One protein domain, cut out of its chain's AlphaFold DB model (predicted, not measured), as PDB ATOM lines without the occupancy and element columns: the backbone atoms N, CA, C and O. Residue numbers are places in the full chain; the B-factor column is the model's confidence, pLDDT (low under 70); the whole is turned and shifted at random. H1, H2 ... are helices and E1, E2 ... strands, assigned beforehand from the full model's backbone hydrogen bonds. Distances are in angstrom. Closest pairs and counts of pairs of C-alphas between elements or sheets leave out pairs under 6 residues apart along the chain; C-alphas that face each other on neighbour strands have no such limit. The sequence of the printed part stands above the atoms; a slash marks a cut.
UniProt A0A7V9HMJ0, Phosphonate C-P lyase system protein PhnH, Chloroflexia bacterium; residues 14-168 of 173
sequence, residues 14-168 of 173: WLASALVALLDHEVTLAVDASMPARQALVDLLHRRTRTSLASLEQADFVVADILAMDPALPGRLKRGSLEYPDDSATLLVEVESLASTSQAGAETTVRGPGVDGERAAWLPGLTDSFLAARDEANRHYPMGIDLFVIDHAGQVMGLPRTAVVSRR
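What this domain is: This is residues 14 to 168 of the 173 residues of the protein "Phosphonate C-P lyase system protein PhnH" of Chloroflexia bacterium (UniProt A0A7V9HMJ0). Picture a twisted wall of five strands, E1 E2 E3 E6 E7, with helices H1 and H2 over one of its faces, and a small second sheet, E5 E4 E8, set off beyond the E7 end of the wall. H3 and H4 touch each other, away from H1 and H2; H3 only grazes the large sheet, with residues 73 to 74, and H4 only grazes the small one, with residues 128 to 135. The 155 printed residues have four named helices and eight named strands in the order H1 E1 H2 E2 H3 E3 E4 E5 H4 E6 E7 E8; the large sheet is mixed and the small one antiparallel. The class is mixed, helices and strands, with 71 of the 155 residues in named elements, under half. The whole is compact, with a radius of gyration of the C-alphas of 15.0 A and spans of 42 by 37 by 26 A.

Where its parts are: Begin in the large sheet with E3, residues 90 to 95: find C-alpha 90 at (78.015, 38.811, -7.316), from where it runs 16.1 A. Beside it are E2, residues 61 to 65, 13.8 A long, and E6, residues 146 to 151, 17.0 A long. The edge strands are E1, residues 28 to 31, and E7, residues 156 to 159. Now find C-alpha 14 at (76.449, 53.930, -12.698), where H1, residues 14 to 22, begins its 12.3 A. H2, residues 38 to 49, is the longest helix, at 16.1 A. H3, residues 73 to 76, is short; H4, residues 128 to 137, runs 14.1 A. In the small sheet look for E4, residues 108 to 111, E5, residues 119 to 121, and E8, residues 164 to 167, which ends at C-alpha 167, (78.522, 32.832, -29.299).

How they stand to each other: In the large sheet E1, E2, E3 and E6 are parallel, each to the next: look at N 30 and O 61, 2.8 A, N 92 and O 62, 2.8 A, and N 93 and O 148, 2.8 A, within hydrogen-bond range. E6 and E7 form an antiparallel hairpin, with N 159 and O 147 at 2.8 A. The sheet is twisted, its C-alphas lying up to 4.4 A off its best plane. E1, H2, E2 and E2, H3, E3 are strand-helix-strand units, two parallel neighbour strands with a helix between; the first crossover is left-handed, the second right-handed. H1 and H2 lie on the same face, making two layers, helices on one face of a sheet. H1 has a height over the sheet of 8.7 A and runs along E3, at 5 degrees on the local plane. H2, at a height of 9.8 A, lies over E1. H1 and H2 touch, closest at the C-alphas of Val 20 and Thr 49, 6.3 A; they run the same way at a tilt of 36 degrees, only just steep. H3 only grazes the large sheet with residues 73 to 74, and touches H4, closest at the C-alphas of Pro 74 and Arg 134, 5.1 A. H4 only grazes the small sheet with residues 128 to 135. There E4 and E5 form a hairpin, N 121 and O 108 at 2.8 A, and E4 and E8 are antiparallel, N 109 and O 166 at 2.8 A. E7 and E8 are only just apart, their closest C-alphas 8.4 A. In H1, H2 and H4 every O i to N i+4 pair is within hydrogen-bond range; H3 is too short for one.

The domain as a whole: The two C-alphas farthest apart are those of Glu 83 and Gln 103, 43.4 A. The printed part has no cut. The links H2 to E2, H3 to E3 and E3 to E4 are long. The mean pLDDT of the printed part is 92.6; look for values under 70 at residues 100 to 106, in the link E3 to E4.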
ATOM      1  N   TRP A  14      77.555  54.889 -12.706       96.44
ATOM      2  CA  TRP A  14      76.449  53.930 -12.698       96.44
ATOM      3  C   TRP A  14      76.818  52.659 -11.942       96.44
ATOM      4  O   TRP A  14      76.029  52.195 -11.121       96.44
ATOM      5  N   LEU A  15      78.044  52.166 -12.135       97.06
ATOM      6  CA  LEU A  15      78.609  51.075 -11.341       97.06
ATOM      7  C   LEU A  15      78.647  51.447  -9.855       97.06
ATOM      8  O   LEU A  15      78.137  50.708  -9.014       97.06
ATOM      9  N   ALA A  16      79.183  52.629  -9.531       96.94
ATOM     10  CA  ALA A  16      79.216  53.118  -8.156       96.94
ATOM     11  C   ALA A  16      77.805  53.248  -7.554       96.94
ATOM     12  O   ALA A  16      77.600  52.898  -6.395       96.94
ATOM     13  N   SER A  17      76.823  53.713  -8.332       96.69
ATOM     14  CA  SER A  17      75.433  53.846  -7.875       96.69
ATOM     15  C   SER A  17      74.775  52.491  -7.613       96.69
ATOM     16  O   SER A  17      74.108  52.337  -6.592       96.69
ATOM     17  N   ALA A  18      74.991  51.505  -8.490       97.50
ATOM     18  CA  ALA A  18      74.510  50.141  -8.283       97.50
ATOM     19  C   ALA A  18      75.089  49.545  -6.993       97.50
ATOM     20  O   ALA A  18      74.349  49.033  -6.162       97.50
ATOM     21  N   LEU A  19      76.396  49.699  -6.773       98.12
ATOM     22  CA  LEU A  19      77.061  49.226  -5.558       98.12
ATOM     23  C   LEU A  19      76.568  49.959  -4.301       98.12
ATOM     24  O   LEU A  19      76.332  49.324  -3.285       98.12
ATOM     25  N   VAL A  20      76.335  51.274  -4.349       98.00
ATOM     26  CA  VAL A  20      75.746  52.000  -3.206       98.00
ATOM     27  C   VAL A  20      74.339  51.498  -2.863       98.00
ATOM     28  O   VAL A  20      73.956  51.546  -1.699       98.00
ATOM     29  N   ALA A  21      73.573  51.026  -3.849       97.38
ATOM     30  CA  ALA A  21      72.238  50.477  -3.625       97.38
ATOM     31  C   ALA A  21      72.245  49.030  -3.100       97.38
ATOM     32  O   ALA A  21      71.281  48.626  -2.457       97.38
ATOM     33  N   LEU A  22      73.295  48.257  -3.401       97.06
ATOM     34  CA  LEU A  22      73.398  46.831  -3.071       97.06
ATOM     35  C   LEU A  22      74.209  46.550  -1.804       97.06
ATOM     36  O   LEU A  22      73.982  45.537  -1.152       97.06
ATOM     37  N   LEU A  23      75.179  47.405  -1.486       98.25
ATOM     38  CA  LEU A  23      76.091  47.188  -0.372       98.25
ATOM     39  C   LEU A  23      75.573  47.828   0.912       98.25
ATOM     40  O   LEU A  23      75.073  48.954   0.918       98.25
ATOM     41  N   ASP A  24      75.859  47.161   2.019       97.81
ATOM     42  CA  ASP A  24      75.777  47.691   3.370       97.81
ATOM     43  C   ASP A  24      76.924  47.120   4.231       97.81
ATOM     44  O   ASP A  24      77.949  46.676   3.710       97.81
ATOM     45  N   HIS A  25      76.786  47.195   5.555       96.94
ATOM     46  CA  HIS A  25      77.775  46.704   6.513       96.94
ATOM     47  C   HIS A  25      77.809  45.177   6.709       96.94
ATOM     48  O   HIS A  25      78.758  44.691   7.323       96.94
ATOM     49  N   GLU A  26      76.803  44.435   6.241       97.69
ATOM     50  CA  GLU A  26      76.703  42.976   6.395       97.69
ATOM     51  C   GLU A  26      77.436  42.232   5.279       97.69
ATOM     52  O   GLU A  26      77.836  41.084   5.461       97.69
ATOM     53  N   VAL A  27      77.660  42.904   4.148       98.12
ATOM     54  CA  VAL A  27      78.324  42.339   2.973       98.12
ATOM     55  C   VAL A  27      79.731  42.892   2.772       98.12
ATOM     56  O   VAL A  27      80.080  44.019   3.148       98.12
ATOM     57  N   THR A  28      80.552  42.077   2.130       98.62
ATOM     58  CA  THR A  28      81.958  42.330   1.840       98.62
ATOM     59  C   THR A  28      82.185  42.656   0.368       98.62
ATOM     60  O   THR A  28      81.506  42.156  -0.531       98.62
ATOM     61  N   LEU A  29      83.184  43.495   0.115       98.75
ATOM     62  CA  LEU A  29      83.557  43.974  -1.208       98.75
ATOM     63  C   LEU A  29      85.000  43.586  -1.544       98.75
ATOM     64  O   LEU A  29      85.913  43.761  -0.737       98.75
ATOM     65  N   ALA A  30      85.236  43.176  -2.783       98.69
ATOM     66  CA  ALA A  30      86.558  43.193  -3.389       98.69
ATOM     67  C   ALA A  30      86.520  44.004  -4.688       98.69
ATOM     68  O   ALA A  30      85.639  43.839  -5.525       98.69
ATOM     69  N   VAL A  31      87.505  44.882  -4.870       98.44
ATOM     70  CA  VAL A  31      87.732  45.582  -6.140       98.44
ATOM     71  C   VAL A  31      89.053  45.079  -6.695       98.44
ATOM     72  O   VAL A  31      90.080  45.171  -6.005       98.44
ATOM     73  N   ASP A  32      89.008  44.527  -7.906       97.38
ATOM     74  CA  ASP A  32      90.161  43.953  -8.591       97.38
ATOM     75  C   ASP A  32      91.320  44.957  -8.635       97.38
ATOM     76  O   ASP A  32      91.120  46.160  -8.798       97.38
ATOM     77  N   ALA A  33      92.548  44.478  -8.439       96.12
ATOM     78  CA  ALA A  33      93.721  45.346  -8.349       96.12
ATOM     79  C   ALA A  33      94.011  46.104  -9.656       96.12
ATOM     80  O   ALA A  33      94.651  47.153  -9.610       96.12
ATOM     81  N   SER A  34      93.538  45.589 -10.792       93.38
ATOM     82  CA  SER A  34      93.709  46.194 -12.113       93.38
ATOM     83  C   SER A  34      92.772  47.377 -12.384       93.38
ATOM     84  O   SER A  34      93.009  48.123 -13.330       93.38
ATOM     85  N   MET A  35      91.753  47.600 -11.540       93.94
ATOM     86  CA  MET A  35      90.804  48.708 -11.690       93.94
ATOM     87  C   MET A  35      91.500  50.079 -11.581       93.94
ATOM     88  O   MET A  35      92.001  50.419 -10.501       93.94
ATOM     89  N   PRO A  36      91.460  50.937 -12.621       89.94
ATOM     90  CA  PRO A  36      92.140  52.235 -12.594       89.94
ATOM     91  C   PRO A  36      91.673  53.157 -11.456       89.94
ATOM     92  O   PRO A  36      92.482  53.821 -10.810       89.94
ATOM     93  N   ALA A  37      90.367  53.171 -11.164       91.94
ATOM     94  CA  ALA A  37      89.760  54.010 -10.128       91.94
ATOM     95  C   ALA A  37      89.598  53.298  -8.769       91.94
ATOM     96  O   ALA A  37      88.849  53.770  -7.909       91.94
ATOM     97  N   ARG A  38      90.295  52.170  -8.553       95.69
ATOM     98  CA  ARG A  38      90.095  51.270  -7.406       95.69
ATOM     99  C   ARG A  38      90.031  51.988  -6.062       95.69
ATOM    100  O   ARG A  38      89.071  51.796  -5.321       95.69
ATOM    101  N   GLN A  39      91.045  52.791  -5.729       96.50
ATOM    102  CA  GLN A  39      91.124  53.421  -4.406       96.50
ATOM    103  C   GLN A  39      89.959  54.389  -4.176       96.50
ATOM    104  O   GLN A  39      89.295  54.331  -3.146       96.50
ATOM    105  N   ALA A  40      89.669  55.238  -5.163       97.00
ATOM    106  CA  ALA A  40      88.581  56.202  -5.074       97.00
ATOM    107  C   ALA A  40      87.205  55.521  -4.984       97.00
ATOM    108  O   ALA A  40      86.344  55.991  -4.238       97.00
ATOM    109  N   LEU A  41      87.009  54.409  -5.703       97.38
ATOM    110  CA  LEU A  41      85.791  53.605  -5.635       97.38
ATOM    111  C   LEU A  41      85.629  52.941  -4.261       97.38
ATOM    112  O   LEU A  41      84.583  53.092  -3.637       97.38
ATOM    113  N   VAL A  42      86.671  52.274  -3.756       98.12
ATOM    114  CA  VAL A  42      86.678  51.658  -2.417       98.12
ATOM    115  C   VAL A  42      86.350  52.688  -1.337       98.12
ATOM    116  O   VAL A  42      85.457  52.464  -0.520       98.12
ATOM    117  N   ASP A  43      87.016  53.843  -1.363       97.75
ATOM    118  CA  ASP A  43      86.806  54.906  -0.382       97.75
ATOM    119  C   ASP A  43      85.377  55.463  -0.434       97.75
ATOM    120  O   ASP A  43      84.777  55.773   0.599       97.75
ATOM    121  N   LEU A  44      84.823  55.620  -1.639       97.69
ATOM    122  CA  LEU A  44      83.442  56.053  -1.831       97.69
ATOM    123  C   LEU A  44      82.462  55.046  -1.226       97.69
ATOM    124  O   LEU A  44      81.591  55.453  -0.454       97.69
ATOM    125  N   LEU A  45      82.605  53.767  -1.567       98.06
ATOM    126  CA  LEU A  45      81.691  52.711  -1.138       98.06
ATOM    127  C   LEU A  45      81.764  52.517   0.370       98.06
ATOM    128  O   LEU A  45      80.738  52.606   1.035       98.06
ATOM    129  N   HIS A  46      82.967  52.419   0.938       97.25
ATOM    130  CA  HIS A  46      83.137  52.312   2.383       97.25
ATOM    131  C   HIS A  46      82.469  53.476   3.136       97.25
ATOM    132  O   HIS A  46      81.724  53.253   4.090       97.25
ATOM    133  N   ARG A  47      82.650  54.727   2.682       97.75
ATOM    134  CA  ARG A  47      81.997  55.890   3.314       97.75
ATOM    135  C   ARG A  47      80.473  55.860   3.214       97.75
ATOM    136  O   ARG A  47      79.805  56.378   4.107       97.75
ATOM    137  N   ARG A  48      79.926  55.347   2.112       97.94
ATOM    138  CA  ARG A  48      78.483  55.382   1.828       97.94
ATOM    139  C   ARG A  48      77.732  54.211   2.446       97.94
ATOM    140  O   ARG A  48      76.605  54.412   2.883       97.94
ATOM    141  N   THR A  49      78.349  53.036   2.497       98.06
ATOM    142  CA  THR A  49      77.662  51.780   2.826       98.06
ATOM    143  C   THR A  49      78.233  51.081   4.051       98.06
ATOM    144  O   THR A  49      77.578  50.213   4.613       98.06
ATOM    145  N   ARG A  50      79.426  51.485   4.513       98.12
ATOM    146  CA  ARG A  50      80.178  50.829   5.597       98.12
ATOM    147  C   ARG A  50      80.537  49.366   5.309       98.12
ATOM    148  O   ARG A  50      80.890  48.649   6.240       98.12
ATOM    149  N   THR A  51      80.513  48.956   4.040       98.19
ATOM    150  CA  THR A  51      81.020  47.647   3.612       98.19
ATOM    151  C   THR A  51      82.488  47.476   4.008       98.19
ATOM    152  O   THR A  51      83.263  48.446   4.057       98.19
ATOM    153  N   SER A  52      82.869  46.235   4.299       97.94
ATOM    154  CA  SER A  52      84.249  45.853   4.594       97.94
ATOM    155  C   SER A  52      84.900  45.184   3.382       97.94
ATOM    156  O   SER A  52      84.218  44.708   2.478       97.94
ATOM    157  N   LEU A  53      86.233  45.181   3.333       98.50
ATOM    158  CA  LEU A  53      86.965  44.553   2.235       98.50
ATOM    159  C   LEU A  53      87.296  43.095   2.551       98.50
ATOM    160  O   LEU A  53      87.693  42.783   3.672       98.50
ATOM    161  N   ALA A  54      87.224  42.240   1.535       98.50
ATOM    162  CA  ALA A  54      87.673  40.850   1.582       98.50
ATOM    163  C   ALA A  54      88.575  40.523   0.378       98.50
ATOM    164  O   ALA A  54      88.795  41.364  -0.502       98.50
ATOM    165  N   SER A  55      89.131  39.308   0.338       98.44
ATOM    166  CA  SER A  55      89.806  38.823  -0.871       98.44
ATOM    167  C   SER A  55      88.785  38.550  -1.982       98.44
ATOM    168  O   SER A  55      87.597  38.365  -1.713       98.44
ATOM    169  N   LEU A  56      89.251  38.496  -3.235       98.38
ATOM    170  CA  LEU A  56      88.403  38.182  -4.393       98.38
ATOM    171  C   LEU A  56      87.626  36.868  -4.196       98.38
ATOM    172  O   LEU A  56      86.462  36.768  -4.558       98.38
ATOM    173  N   GLU A  57      88.262  35.872  -3.587       98.31
ATOM    174  CA  GLU A  57      87.716  34.530  -3.374       98.31
ATOM    175  C   GLU A  57      86.645  34.471  -2.274       98.31
ATOM    176  O   GLU A  57      85.908  33.491  -2.202       98.31
ATOM    177  N   GLN A  58      86.567  35.483  -1.404       98.38
ATOM    178  CA  GLN A  58      85.691  35.488  -0.226       98.38
ATOM    179  C   GLN A  58      84.607  36.568  -0.267       98.38
ATOM    180  O   GLN A  58      83.636  36.468   0.482       98.38
ATOM    181  N   ALA A  59      84.764  37.588  -1.112       98.62
ATOM    182  CA  ALA A  59      83.859  38.727  -1.149       98.62
ATOM    183  C   ALA A  59      82.452  38.372  -1.660       98.62
ATOM    184  O   ALA A  59      82.295  37.568  -2.580       98.62
ATOM    185  N   ASP A  60      81.436  39.016  -1.085       98.69
ATOM    186  CA  ASP A  60      80.040  38.946  -1.546       98.69
ATOM    187  C   ASP A  60      79.855  39.690  -2.868       98.69
ATOM    188  O   ASP A  60      79.131  39.241  -3.753       98.69
ATOM    189  N   PHE A  61      80.556  40.813  -3.028       98.81
ATOM    190  CA  PHE A  61      80.558  41.607  -4.248       98.81
ATOM    191  C   PHE A  61      81.977  41.787  -4.766       98.81
ATOM    192  O   PHE A  61      82.874  42.217  -4.039       98.81
ATOM    193  N   VAL A  62      82.173  41.499  -6.048       98.75
ATOM    194  CA  VAL A  62      83.457  41.653  -6.731       98.75
ATOM    195  C   VAL A  62      83.294  42.631  -7.877       98.75
ATOM    196  O   VAL A  62      82.347  42.529  -8.647       98.75
ATOM    197  N   VAL A  63      84.220  43.575  -8.000       98.56
ATOM    198  CA  VAL A  63      84.197  44.602  -9.041       98.56
ATOM    199  C   VAL A  63      85.450  44.499  -9.900       98.56
ATOM    200  O   VAL A  63      86.558  44.501  -9.362       98.56
ATOM    201  N   ALA A  64      85.280  44.448 -11.220       97.25
ATOM    202  CA  ALA A  64      86.375  44.309 -12.176       97.25
ATOM    203  C   ALA A  64      86.166  45.156 -13.443       97.25
ATOM    204  O   ALA A  64      85.037  45.473 -13.816       97.25
ATOM    205  N   ASP A  65      87.270  45.490 -14.113       94.31
ATOM    206  CA  ASP A  65      87.289  46.129 -15.434       94.31
ATOM    207  C   ASP A  65      87.512  45.057 -16.509       94.31
ATOM    208  O   ASP A  65      88.493  44.308 -16.447       94.31
ATOM    209  N   ILE A  66      86.620  44.987 -17.503       91.50
ATOM    210  CA  ILE A  66      86.717  44.024 -18.607       91.50
ATOM    211  C   ILE A  66      88.034  44.100 -19.379       91.50
ATOM    212  O   ILE A  66      88.478  43.089 -19.918       91.50
ATOM    213  N   LEU A  67      88.653  45.280 -19.450       89.62
ATOM    214  CA  LEU A  67      89.858  45.501 -20.246       89.62
ATOM    215  C   LEU A  67      91.131  45.023 -19.545       89.62
ATOM    216  O   LEU A  67      92.152  44.844 -20.211       89.62
ATOM    217  N   ALA A  68      91.087  44.832 -18.225       91.62
ATOM    218  CA  ALA A  68      92.281  44.609 -17.416       91.62
ATOM    219  C   ALA A  68      92.230  43.345 -16.545       91.62
ATOM    220  O   ALA A  68      93.281  42.865 -16.115       91.62
ATOM    221  N   MET A  69      91.041  42.791 -16.292       94.25
ATOM    222  CA  MET A  69      90.902  41.626 -15.422       94.25
ATOM    223  C   MET A  69      91.435  40.330 -16.040       94.25
ATOM    224  O   MET A  69      91.464  40.143 -17.257       94.25
ATOM    225  N   ASP A  70      91.779  39.382 -15.168       96.00
ATOM    226  CA  ASP A  70      92.024  37.993 -15.549       96.00
ATOM    227  C   ASP A  70      90.710  37.335 -16.021       96.00
ATOM    228  O   ASP A  70      89.764  37.242 -15.231       96.00
ATOM    229  N   PRO A  71      90.622  36.814 -17.262       95.81
ATOM    230  CA  PRO A  71      89.433  36.107 -17.732       95.81
ATOM    231  C   PRO A  71      89.056  34.887 -16.879       95.81
ATOM    232  O   PRO A  71      87.902  34.474 -16.897       95.81
ATOM    233  N   ALA A  72      89.990  34.303 -16.122       97.00
ATOM    234  CA  ALA A  72      89.711  33.190 -15.218       97.00
ATOM    235  C   ALA A  72      89.097  33.622 -13.872       97.00
ATOM    236  O   ALA A  72      88.703  32.755 -13.086       97.00
ATOM    237  N   LEU A  73      88.983  34.931 -13.601       97.62
ATOM    238  CA  LEU A  73      88.448  35.478 -12.350       97.62
ATOM    239  C   LEU A  73      87.123  34.828 -11.900       97.62
ATOM    240  O   LEU A  73      87.064  34.439 -10.733       97.62
ATOM    241  N   PRO A  74      86.104  34.616 -12.765       97.75
ATOM    242  CA  PRO A  74      84.848  33.974 -12.363       97.75
ATOM    243  C   PRO A  74      85.027  32.627 -11.650       97.75
ATOM    244  O   PRO A  74      84.324  32.339 -10.685       97.75
ATOM    245  N   GLY A  75      85.999  31.817 -12.083       97.25
ATOM    246  CA  GLY A  75      86.251  30.487 -11.524       97.25
ATOM    247  C   GLY A  75      86.871  30.499 -10.122       97.25
ATOM    248  O   GLY A  75      86.931  29.454  -9.476       97.25
ATOM    249  N   ARG A  76      87.340  31.660  -9.649       97.31
ATOM    250  CA  ARG A  76      87.981  31.840  -8.335       97.31
ATOM    251  C   ARG A  76      87.022  32.350  -7.262       97.31
ATOM    252  O   ARG A  76      87.363  32.307  -6.084       97.31
ATOM    253  N   LEU A  77      85.865  32.868  -7.661       98.56
ATOM    254  CA  LEU A  77      84.930  33.511  -6.744       98.56
ATOM    255  C   LEU A  77      84.154  32.470  -5.929       98.56
ATOM    256  O   LEU A  77      83.939  31.342  -6.386       98.56
ATOM    257  N   LYS A  78      83.696  32.843  -4.728       97.75
ATOM    258  CA  LYS A  78      82.831  31.960  -3.936       97.75
ATOM    259  C   LYS A  78      81.499  31.726  -4.652       97.75
ATOM    260  O   LYS A  78      80.894  32.647  -5.190       97.75
ATOM    261  N   ARG A  79      81.037  30.475  -4.651       98.25
ATOM    262  CA  ARG A  79      79.862  30.013  -5.418       98.25
ATOM    263  C   ARG A  79      78.644  29.704  -4.541       98.25
ATOM    264  O   ARG A  79      77.675  29.120  -5.025       98.25
ATOM    265  N   GLY A  80      78.733  30.011  -3.249       97.38
ATOM    266  CA  GLY A  80      77.838  29.467  -2.239       97.38
ATOM    267  C   GLY A  80      78.004  27.958  -2.070       97.38
ATOM    268  O   GLY A  80      78.958  27.337  -2.555       97.38
ATOM    269  N   SER A  81      77.051  27.366  -1.362       97.06
ATOM    270  CA  SER A  81      76.942  25.922  -1.155       97.06
ATOM    271  C   SER A  81      75.563  25.420  -1.587       97.06
ATOM    272  O   SER A  81      74.690  26.209  -1.936       97.06
ATOM    273  N   LEU A  82      75.339  24.104  -1.573       96.25
ATOM    274  CA  LEU A  82      74.009  23.553  -1.859       96.25
ATOM    275  C   LEU A  82      72.961  23.992  -0.826       96.25
ATOM    276  O   LEU A  82      71.801  24.178  -1.182       96.25
ATOM    277  N   GLU A  83      73.371  24.140   0.434       97.56
ATOM    278  CA  GLU A  83      72.501  24.557   1.541       97.56
ATOM    279  C   GLU A  83      72.294  26.075   1.561       97.56
ATOM    280  O   GLU A  83      71.205  26.546   1.878       97.56
ATOM    281  N   TYR A  84      73.327  26.827   1.172       97.00
ATOM    282  CA  TYR A  84      73.342  28.289   1.141       97.00
ATOM    283  C   TYR A  84      73.830  28.777  -0.230       97.00
ATOM    284  O   TYR A  84      74.965  29.247  -0.352       97.00
ATOM    285  N   PRO A  85      73.020  28.624  -1.293       95.94
ATOM    286  CA  PRO A  85      73.405  29.063  -2.633       95.94
ATOM    287  C   PRO A  85      73.503  30.587  -2.737       95.94
ATOM    288  O   PRO A  85      74.217  31.081  -3.605       95.94
ATOM    289  N   ASP A  86      72.812  31.312  -1.857       94.25
ATOM    290  CA  ASP A  86      72.810  32.774  -1.816       94.25
ATOM    291  C   ASP A  86      74.102  33.359  -1.209       94.25
ATOM    292  O   ASP A  86      74.402  34.523  -1.447       94.25
ATOM    293  N   ASP A  87      74.930  32.555  -0.522       96.62
ATOM    294  CA  ASP A  87      76.289  32.936  -0.069       96.62
ATOM    295  C   ASP A  87      77.324  32.855  -1.217       96.62
ATOM    296  O   ASP A  87      78.452  32.362  -1.104       96.62
ATOM    297  N   SER A  88      76.895  33.277  -2.399       97.56
ATOM    298  CA  SER A  88      77.685  33.357  -3.621       97.56
ATOM    299  C   SER A  88      78.168  34.774  -3.875       97.56
ATOM    300  O   SER A  88      77.508  35.739  -3.501       97.56
ATOM    301  N   ALA A  89      79.264  34.909  -4.613       98.56
ATOM    302  CA  ALA A  89      79.699  36.200  -5.104       98.56
ATOM    303  C   ALA A  89      78.771  36.726  -6.213       98.56
ATOM    304  O   ALA A  89      78.361  35.991  -7.118       98.56
ATOM    305  N   THR A  90      78.530  38.033  -6.189       98.62
ATOM    306  CA  THR A  90      78.015  38.811  -7.316       98.62
ATOM    307  C   THR A  90      79.173  39.562  -7.967       98.62
ATOM    308  O   THR A  90      79.807  40.415  -7.345       98.62
ATOM    309  N   LEU A  91      79.451  39.261  -9.232       98.62
ATOM    310  CA  LEU A  91      80.488  39.919 -10.021       98.62
ATOM    311  C   LEU A  91      79.885  41.086 -10.813       98.62
ATOM    312  O   LEU A  91      78.964  40.898 -11.606       98.62
ATOM    313  N   LEU A  92      80.428  42.287 -10.634       98.31
ATOM    314  CA  LEU A  92      80.108  43.474 -11.415       98.31
ATOM    315  C   LEU A  92      81.290  43.816 -12.320       98.31
ATOM    316  O   LEU A  92      82.400  44.060 -11.848       98.31
ATOM    317  N   VAL A  93      81.036  43.843 -13.623       96.56
ATOM    318  CA  VAL A  93      82.034  44.127 -14.652       96.56
ATOM    319  C   VAL A  93      81.710  45.450 -15.327       96.56
ATOM    320  O   VAL A  93      80.628  45.623 -15.891       96.56
ATOM    321  N   GLU A  94      82.665  46.370 -15.288       94.69
ATOM    322  CA  GLU A  94      82.626  47.603 -16.070       94.69
ATOM    323  C   GLU A  94      83.034  47.320 -17.519       94.69
ATOM    324  O   GLU A  94      84.018  46.621 -17.768       94.69
ATOM    325  N   VAL A  95      82.270  47.855 -18.473       92.12
ATOM    326  CA  VAL A  95      82.582  47.825 -19.909       92.12
ATOM    327  C   VAL A  95      82.415  49.217 -20.505       92.12
ATOM    328  O   VAL A  95      81.696  50.056 -19.967       92.12
ATOM    329  N   GLU A  96      83.009  49.462 -21.671       88.56
ATOM    330  CA  GLU A  96      82.878  50.772 -22.310       88.56
ATOM    331  C   GLU A  96      81.442  51.060 -22.789       88.56
ATOM    332  O   GLU A  96      80.909  52.149 -22.570       88.56
ATOM    333  N   SER A  97      80.788  50.079 -23.422       88.00
ATOM    334  CA  SER A  97      79.443  50.234 -23.987       88.00
ATOM    335  C   SER A  97      78.729  48.894 -24.147       88.00
ATOM    336  O   SER A  97      79.309  47.949 -24.670       88.00
ATOM    337  N   LEU A  98      77.451  48.822 -23.774       87.12
ATOM    338  CA  LEU A  98      76.544  47.709 -24.092       87.12
ATOM    339  C   LEU A  98      75.665  48.006 -25.321       87.12
ATOM    340  O   LEU A  98      74.749  47.243 -25.636       87.12
ATOM    341  N   ALA A  99      75.910  49.114 -26.027       78.19
ATOM    342  CA  ALA A  99      75.114  49.492 -27.187       78.19
ATOM    343  C   ALA A  99      75.208  48.445 -28.313       78.19
ATOM    344  O   ALA A  99      76.287  47.990 -28.692       78.19
ATOM    345  N   SER A 100      74.052  48.120 -28.896       60.56
ATOM    346  CA  SER A 100      73.823  47.033 -29.865       60.56
ATOM    347  C   SER A 100      74.505  47.197 -31.242       60.56
ATOM    348  O   SER A 100      74.109  46.530 -32.198       60.56
ATOM    349  N   THR A 101      75.466  48.110 -31.411       53.91
ATOM    350  CA  THR A 101      75.843  48.622 -32.744       53.91
ATOM    351  C   THR A 101      77.316  48.515 -33.124       53.91
ATOM    352  O   THR A 101      77.647  48.869 -34.255       53.91
ATOM    353  N   SER A 102      78.221  48.025 -32.273       50.81
ATOM    354  CA  SER A 102      79.584  47.773 -32.758       50.81
ATOM    355  C   SER A 102      79.606  46.473 -33.559       50.81
ATOM    356  O   SER A 102      79.598  45.393 -32.988       50.81
ATOM    357  N   GLN A 103      79.673  46.563 -34.886       49.59
ATOM    358  CA  GLN A 103      79.791  45.418 -35.804       49.59
ATOM    359  C   GLN A 103      81.103  44.603 -35.662       49.59
ATOM    360  O   GLN A 103      81.428  43.790 -36.519       49.59
ATOM    361  N   ALA A 104      81.889  44.824 -34.606       51.66
ATOM    362  CA  ALA A 104      83.270  44.358 -34.469       51.66
ATOM    363  C   ALA A 104      83.440  43.219 -33.445       51.66
ATOM    364  O   ALA A 104      84.391  43.193 -32.671       51.66
ATOM    365  N   GLY A 105      82.519  42.265 -33.416       55.44
ATOM    366  CA  GLY A 105      82.498  41.216 -32.398       55.44
ATOM    367  C   GLY A 105      81.398  40.198 -32.655       55.44
ATOM    368  O   GLY A 105      80.428  40.457 -33.366       55.44
ATOM    369  N   ALA A 106      81.604  38.996 -32.132       63.16
ATOM    370  CA  ALA A 106      80.689  37.891 -32.349       63.16
ATOM    371  C   ALA A 106      79.376  38.136 -31.595       63.16
ATOM    372  O   ALA A 106      79.376  38.321 -30.374       63.16
ATOM    373  N   GLU A 107      78.267  38.128 -32.338       74.06
ATOM    374  CA  GLU A 107      76.915  38.186 -31.788       74.06
ATOM    375  C   GLU A 107      76.759  37.083 -30.733       74.06
ATOM    376  O   GLU A 107      77.071  35.919 -30.984       74.06
ATOM    377  N   THR A 108      76.323  37.451 -29.532       86.25
ATOM    378  CA  THR A 108      76.127  36.510 -28.428       86.25
ATOM    379  C   THR A 108      74.630  36.320 -28.218       86.25
ATOM    380  O   THR A 108      73.862  37.271 -28.350       86.25
ATOM    381  N   THR A 109      74.185  35.108 -27.906       90.56
ATOM    382  CA  THR A 109      72.808  34.839 -27.492       90.56
ATOM    383  C   THR A 109      72.757  34.484 -26.019       90.56
ATOM    384  O   THR A 109      73.656  33.850 -25.469       90.56
ATOM    385  N   VAL A 110      71.681  34.924 -25.376       92.31
ATOM    386  CA  VAL A 110      71.370  34.610 -23.985       92.31
ATOM    387  C   VAL A 110      70.060  33.834 -23.949       92.31
ATOM    388  O   VAL A 110      69.078  34.229 -24.587       92.31
ATOM    389  N   ARG A 111      70.052  32.738 -23.188       93.75
ATOM    390  CA  ARG A 111      68.878  31.914 -22.870       93.75
ATOM    391  C   ARG A 111      68.753  31.728 -21.363       93.75
ATOM    392  O   ARG A 111      69.746  31.788 -20.643       93.75
ATOM    393  N   GLY A 112      67.546  31.421 -20.900       89.62
ATOM    394  CA  GLY A 112      67.279  31.061 -19.508       89.62
ATOM    395  C   GLY A 112      65.962  31.642 -18.996       89.62
ATOM    396  O   GLY A 112      65.232  32.279 -19.760       89.62
ATOM    397  N   PRO A 113      65.642  31.436 -17.707       87.00
ATOM    398  CA  PRO A 113      64.463  32.029 -17.085       87.00
ATOM    399  C   PRO A 113      64.415  33.549 -17.295       87.00
ATOM    400  O   PRO A 113      65.413  34.242 -17.108       87.00
ATOM    401  N   GLY A 114      63.254  34.072 -17.697       86.62
ATOM    402  CA  GLY A 114      63.074  35.499 -17.995       86.62
ATOM    403  C   GLY A 114      63.459  35.924 -19.419       86.62
ATOM    404  O   GLY A 114      63.320  37.100 -19.752       86.62
ATOM    405  N   VAL A 115      63.901  34.996 -20.275       87.19
ATOM    406  CA  VAL A 115      64.070  35.213 -21.719       87.19
ATOM    407  C   VAL A 115      63.089  34.321 -22.479       87.19
ATOM    408  O   VAL A 115      63.089  33.106 -22.296       87.19
ATOM    409  N   ASP A 116      62.265  34.915 -23.343       88.25
ATOM    410  CA  ASP A 116      61.416  34.157 -24.266       88.25
ATOM    411  C   ASP A 116      62.261  33.641 -25.441       88.25
ATOM    412  O   ASP A 116      62.654  34.397 -26.331       88.25
ATOM    413  N   GLY A 117      62.624  32.357 -25.397       88.81
ATOM    414  CA  GLY A 117      63.497  31.730 -26.387       88.81
ATOM    415  C   GLY A 117      64.953  32.199 -26.287       88.81
ATOM    416  O   GLY A 117      65.653  31.873 -25.328       88.81
ATOM    417  N   GLU A 118      65.422  32.918 -27.307       88.62
ATOM    418  CA  GLU A 118      66.770  33.492 -27.383       88.62
ATOM    419  C   GLU A 118      66.709  35.000 -27.536       88.62
ATOM    420  O   GLU A 118      65.953  35.525 -28.352       88.62
ATOM    421  N   ARG A 119      67.601  35.693 -26.832       88.44
ATOM    422  CA  ARG A 119      67.810  37.123 -27.025       88.44
ATOM    423  C   ARG A 119      69.247  37.388 -27.437       88.44
ATOM    424  O   ARG A 119      70.174  36.940 -26.763       88.44
ATOM    425  N   ALA A 120      69.418  38.121 -28.531       87.69
ATOM    426  CA  ALA A 120      70.721  38.638 -28.918       87.69
ATOM    427  C   ALA A 120      71.208  39.645 -27.867       87.69
ATOM    428  O   ALA A 120      70.441  40.471 -27.365       87.69
ATOM    429  N   ALA A 121      72.487  39.558 -27.538       84.94
ATOM    430  CA  ALA A 121      73.165  40.407 -26.582       84.94
ATOM    431  C   ALA A 121      74.538  40.790 -27.127       84.94
ATOM    432  O   ALA A 121      75.227  40.000 -27.779       84.94
ATOM    433  N   TRP A 122      74.937  42.017 -26.815       83.25
ATOM    434  CA  TRP A 122      76.284  42.486 -27.057       83.25
ATOM    435  C   TRP A 122      77.054  42.524 -25.743       83.25
ATOM    436  O   TRP A 122      76.681  43.255 -24.830       83.25
ATOM    437  N   LEU A 123      78.107  41.714 -25.650       83.19
ATOM    438  CA  LEU A 123      78.968  41.602 -24.474       83.19
ATOM    439  C   LEU A 123      80.421  41.859 -24.903       83.19
ATOM    440  O   LEU A 123      81.194  40.912 -25.077       83.19
ATOM    441  N   PRO A 124      80.793  43.123 -25.169       77.31
ATOM    442  CA  PRO A 124      82.128  43.442 -25.649       77.31
ATOM    443  C   PRO A 124      83.165  43.156 -24.569       77.31
ATOM    444  O   PRO A 124      82.935  43.391 -23.386       77.31
ATOM    445  N   GLY A 125      84.313  42.628 -24.988       79.88
ATOM    446  CA  GLY A 125      85.421  42.294 -24.093       79.88
ATOM    447  C   GLY A 125      85.239  40.999 -23.295       79.88
ATOM    448  O   GLY A 125      86.236  40.433 -22.859       79.88
ATOM    449  N   LEU A 126      84.019  40.454 -23.171       86.75
ATOM    450  CA  LEU A 126      83.816  39.128 -22.577       86.75
ATOM    451  C   LEU A 126      84.333  38.066 -23.552       86.75
ATOM    452  O   LEU A 126      83.718  37.753 -24.577       86.75
ATOM    453  N   THR A 127      85.521  37.548 -23.257       89.69
ATOM    454  CA  THR A 127      86.188  36.511 -24.045       89.69
ATOM    455  C   THR A 127      85.513  35.154 -23.862       89.69
ATOM    456  O   THR A 127      84.774  34.922 -22.905       89.69
ATOM    457  N   ASP A 128      85.811  34.209 -24.754       90.44
ATOM    458  CA  ASP A 128      85.336  32.825 -24.602       90.44
ATOM    459  C   ASP A 128      85.893  32.172 -23.336       90.44
ATOM    460  O   ASP A 128      85.198  31.397 -22.688       90.44
ATOM    461  N   SER A 129      87.119  32.529 -22.943       93.31
ATOM    462  CA  SER A 129      87.719  32.062 -21.693       93.31
ATOM    463  C   SER A 129      86.980  32.580 -20.460       93.31
ATOM    464  O   SER A 129      86.772  31.810 -19.527       93.31
ATOM    465  N   PHE A 130      86.531  33.838 -20.472       95.00
ATOM    466  CA  PHE A 130      85.715  34.395 -19.395       95.00
ATOM    467  C   PHE A 130      84.370  33.679 -19.283       95.00
ATOM    468  O   PHE A 130      83.973  33.260 -18.194       95.00
ATOM    469  N   LEU A 131      83.682  33.494 -20.414       93.69
ATOM    470  CA  LEU A 131      82.402  32.788 -20.443       93.69
ATOM    471  C   LEU A 131      82.560  31.334 -19.983       93.69
ATOM    472  O   LEU A 131      81.786  30.884 -19.146       93.69
ATOM    473  N   ALA A 132      83.610  30.639 -20.426       95.31
ATOM    474  CA  ALA A 132      83.905  29.281 -19.978       95.31
ATOM    475  C   ALA A 132      84.197  29.207 -18.468       95.31
ATOM    476  O   ALA A 132      83.707  28.302 -17.796       95.31
ATOM    477  N   ALA A 133      84.954  30.161 -17.913       97.31
ATOM    478  CA  ALA A 133      85.223  30.220 -16.474       97.31
ATOM    479  C   ALA A 133      83.944  30.474 -15.661       97.31
ATOM    480  O   ALA A 133      83.745  29.864 -14.609       97.31
ATOM    481  N   ARG A 134      83.055  31.344 -16.156       96.81
ATOM    482  CA  ARG A 134      81.739  31.588 -15.555       96.81
ATOM    483  C   ARG A 134      80.853  30.343 -15.622       96.81
ATOM    484  O   ARG A 134      80.236  29.987 -14.623       96.81
ATOM    485  N   ASP A 135      80.781  29.687 -16.773       96.44
ATOM    486  CA  ASP A 135      79.949  28.495 -16.953       96.44
ATOM    487  C   ASP A 135      80.439  27.343 -16.066       96.44
ATOM    488  O   ASP A 135      79.632  26.636 -15.462       96.44
ATOM    489  N   GLU A 136      81.755  27.212 -15.891       97.06
ATOM    490  CA  GLU A 136      82.345  26.283 -14.929       97.06
ATOM    491  C   GLU A 136      81.979  26.639 -13.480       97.06
ATOM    492  O   GLU A 136      81.612  25.757 -12.693       97.06
ATOM    493  N   ALA A 137      82.018  27.926 -13.118       97.31
ATOM    494  CA  ALA A 137      81.571  28.385 -11.804       97.31
ATOM    495  C   ALA A 137      80.085  28.056 -11.559       97.31
ATOM    496  O   ALA A 137      79.719  27.691 -10.442       97.31
ATOM    497  N   ASN A 138      79.261  28.084 -12.606       97.75
ATOM    498  CA  ASN A 138      77.808  27.900 -12.545       97.75
ATOM    499  C   ASN A 138      77.336  26.473 -12.868       97.75
ATOM    500  O   ASN A 138      76.135  26.218 -12.955       97.75
ATOM    501  N   ARG A 139      78.259  25.516 -13.027       96.25
ATOM    502  CA  ARG A 139      77.947  24.157 -13.499       96.25
ATOM    503  C   ARG A 139      77.008  23.368 -12.579       96.25
ATOM    504  O   ARG A 139      76.302  22.478 -13.049       96.25
ATOM    505  N   HIS A 140      77.010  23.653 -11.276       94.19
ATOM    506  CA  HIS A 140      76.286  22.866 -10.268       94.19
ATOM    507  C   HIS A 140      75.181  23.681  -9.597       94.19
ATOM    508  O   HIS A 140      75.301  24.071  -8.437       94.19
ATOM    509  N   TYR A 141      74.082  23.901 -10.312       92.06
ATOM    510  CA  TYR A 141      72.898  24.544  -9.745       92.06
ATOM    511  C   TYR A 141      72.437  23.843  -8.441       92.06
ATOM    512  O   TYR A 141      72.390  22.609  -8.415       92.06
ATOM    513  N   PRO A 142      72.072  24.581  -7.369       95.50
ATOM    514  CA  PRO A 142      71.877  26.037  -7.305       95.50
ATOM    515  C   PRO A 142      73.135  26.878  -7.029       95.50
ATOM    516  O   PRO A 142      73.024  28.099  -6.960       95.50
ATOM    517  N   MET A 143      74.318  26.276  -6.888       97.88
ATOM    518  CA  MET A 143      75.567  27.022  -6.691       97.88
ATOM    519  C   MET A 143      75.983  27.762  -7.966       97.88
ATOM    520  O   MET A 143      75.666  27.343  -9.083       97.88
ATOM    521  N   GLY A 144      76.725  28.850  -7.796       98.00
ATOM    522  CA  GLY A 144      77.243  29.655  -8.893       98.00
ATOM    523  C   GLY A 144      77.518  31.084  -8.462       98.00
ATOM    524  O   GLY A 144      77.505  31.390  -7.278       98.00
ATOM    525  N   ILE A 145      77.758  31.946  -9.437       98.38
ATOM    526  CA  ILE A 145      77.875  33.389  -9.288       98.38
ATOM    527  C   ILE A 145      76.866  34.079 -10.196       98.38
ATOM    528  O   ILE A 145      76.519  33.582 -11.277       98.38
ATOM    529  N   ASP A 146      76.457  35.268  -9.785       98.00
ATOM    530  CA  ASP A 146      75.672  36.169 -10.615       98.00
ATOM    531  C   ASP A 146      76.587  37.238 -11.223       98.00
ATOM    532  O   ASP A 146      77.571  37.658 -10.615       98.00
ATOM    533  N   LEU A 147      76.297  37.648 -12.460       97.62
ATOM    534  CA  LEU A 147      77.104  38.614 -13.203       97.62
ATOM    535  C   LEU A 147      76.246  39.806 -13.622       97.62
ATOM    536  O   LEU A 147      75.217  39.629 -14.270       97.62
ATOM    537  N   PHE A 148      76.709  41.015 -13.326       97.44
ATOM    538  CA  PHE A 148      76.182  42.252 -13.886       97.44
ATOM    539  C   PHE A 148      77.254  42.938 -14.723       97.44
ATOM    540  O   PHE A 148      78.369  43.157 -14.264       97.44
ATOM    541  N   VAL A 149      76.903  43.300 -15.950       95.69
ATOM    542  CA  VAL A 149      77.751  44.086 -16.847       95.69
ATOM    543  C   VAL A 149      77.164  45.487 -16.933       95.69
ATOM    544  O   VAL A 149      75.966  45.622 -17.184       95.69
ATOM    545  N   ILE A 150      77.973  46.514 -16.683       95.69
ATOM    546  CA  ILE A 150      77.522  47.908 -16.585       95.69
ATOM    547  C   ILE A 150      78.400  48.785 -17.469       95.69
ATOM    548  O   ILE A 150      79.624  48.748 -17.353       95.69
ATOM    549  N   ASP A 151      77.778  49.597 -18.323       93.50
ATOM    550  CA  ASP A 151      78.496  50.548 -19.173       93.50
ATOM    551  C   ASP A 151      78.475  51.993 -18.649       93.50
ATOM    552  O   ASP A 151      77.791  52.326 -17.676       93.50
ATOM    553  N   HIS A 152      79.232  52.882 -19.297       92.00
ATOM    554  CA  HIS A 152      79.283  54.305 -18.934       92.00
ATOM    555  C   HIS A 152      78.023  55.095 -19.337       92.00
ATOM    556  O   HIS A 152      77.819  56.223 -18.878       92.00
ATOM    557  N   ALA A 153      77.151  54.521 -20.171       92.00
ATOM    558  CA  ALA A 153      75.861  55.100 -20.539       92.00
ATOM    559  C   ALA A 153      74.732  54.711 -19.561       92.00
ATOM    560  O   ALA A 153      73.597  55.165 -19.729       92.00
ATOM    561  N   GLY A 154      75.034  53.903 -18.540       92.31
ATOM    562  CA  GLY A 154      74.084  53.449 -17.528       92.31
ATOM    563  C   GLY A 154      73.217  52.279 -17.979       92.31
ATOM    564  O   GLY A 154      72.197  51.998 -17.353       92.31
ATOM    565  N   GLN A 155      73.590  51.601 -19.067       93.19
ATOM    566  CA  GLN A 155      72.992  50.322 -19.422       93.19
ATOM    567  C   GLN A 155      73.541  49.233 -18.504       93.19
ATOM    568  O   GLN A 155      74.724  49.219 -18.159       93.19
ATOM    569  N   VAL A 156      72.666  48.301 -18.131       93.88
ATOM    570  CA  VAL A 156      72.998  47.177 -17.258       93.88
ATOM    571  C   VAL A 156      72.471  45.891 -17.876       93.88
ATOM    572  O   VAL A 156      71.303  45.816 -18.267       93.88
ATOM    573  N   MET A 157      73.310  44.860 -17.924       92.75
ATOM    574  CA  MET A 157      72.913  43.501 -18.272       92.75
ATOM    575  C   MET A 157      73.174  42.559 -17.100       92.75
ATOM    576  O   MET A 157      74.319  42.358 -16.710       92.75
ATOM    577  N   GLY A 158      72.109  41.960 -16.565       94.56
ATOM    578  CA  GLY A 158      72.198  40.878 -15.585       94.56
ATOM    579  C   GLY A 158      72.231  39.507 -16.264       94.56
ATOM    580  O   GLY A 158      71.389  39.208 -17.113       94.56
ATOM    581  N   LEU A 159      73.192  38.679 -15.873       95.06
ATOM    582  CA  LEU A 159      73.407  37.306 -16.321       95.06
ATOM    583  C   LEU A 159      73.431  36.389 -15.087       95.06
ATOM    584  O   LEU A 159      74.518  36.015 -14.626       95.06
ATOM    585  N   PRO A 160      72.253  36.027 -14.540       95.06
ATOM    586  CA  PRO A 160      72.169  35.185 -13.349       95.06
ATOM    587  C   PRO A 160      72.808  33.814 -13.585       95.06
ATOM    588  O   PRO A 160      73.001  33.410 -14.734       95.06
ATOM    589  N   ARG A 161      73.082  33.058 -12.520       94.88
ATOM    590  CA  ARG A 161      73.754  31.744 -12.599       94.88
ATOM    591  C   ARG A 161      73.107  30.732 -13.555       94.88
ATOM    592  O   ARG A 161      73.786  29.855 -14.073       94.88
ATOM    593  N   THR A 162      71.809  30.869 -13.831       94.56
ATOM    594  CA  THR A 162      71.047  30.020 -14.767       94.56
ATOM    595  C   THR A 162      71.069  30.506 -16.218       94.56
ATOM    596  O   THR A 162      70.610  29.787 -17.106       94.56
ATOM    597  N   ALA A 163      71.566  31.719 -16.479       94.44
ATOM    598  CA  ALA A 163      71.656  32.261 -17.825       94.44
ATOM    599  C   ALA A 163      72.759  31.550 -18.613       94.44
ATOM    600  O   ALA A 163      73.933  31.566 -18.222       94.44
ATOM    601  N   VAL A 164      72.358  30.973 -19.744       93.56
ATOM    602  CA  VAL A 164      73.237  30.332 -20.720       93.56
ATOM    603  C   VAL A 164      73.619  31.369 -21.762       93.56
ATOM    604  O   VAL A 164      72.743  32.000 -22.359       93.56
ATOM    605  N   VAL A 165      74.920  31.535 -21.974       92.00
ATOM    606  CA  VAL A 165      75.488  32.516 -22.898       92.00
ATOM    607  C   VAL A 165      76.264  31.761 -23.966       92.00
ATOM    608  O   VAL A 165      77.139  30.963 -23.646       92.00
ATOM    609  N   SER A 166      75.957  31.985 -25.239       88.31
ATOM    610  CA  SER A 166      76.667  31.330 -26.337       88.31
ATOM    611  C   SER A 166      76.999  32.305 -27.453       88.31
ATOM    612  O   SER A 166      76.248  33.227 -27.768       88.31
ATOM    613  N   ARG A 167      78.159  32.110 -28.080       85.75
ATOM    614  CA  ARG A 167      78.522  32.832 -29.299       85.75
ATOM    615  C   ARG A 167      77.696  32.276 -30.450       85.75
ATOM    616  O   ARG A 167      77.705  31.066 -30.685       85.75
ATOM    617  N   ARG A 168      77.057  33.139 -31.233       73.81
ATOM    618  CA  ARG A 168      76.614  32.744 -32.565       73.81
ATOM    619  C   ARG A 168      77.859  32.594 -33.421       73.81
ATOM    620  O   ARG A 168      78.544  33.570 -33.725       73.81
TER     621      ARG A 168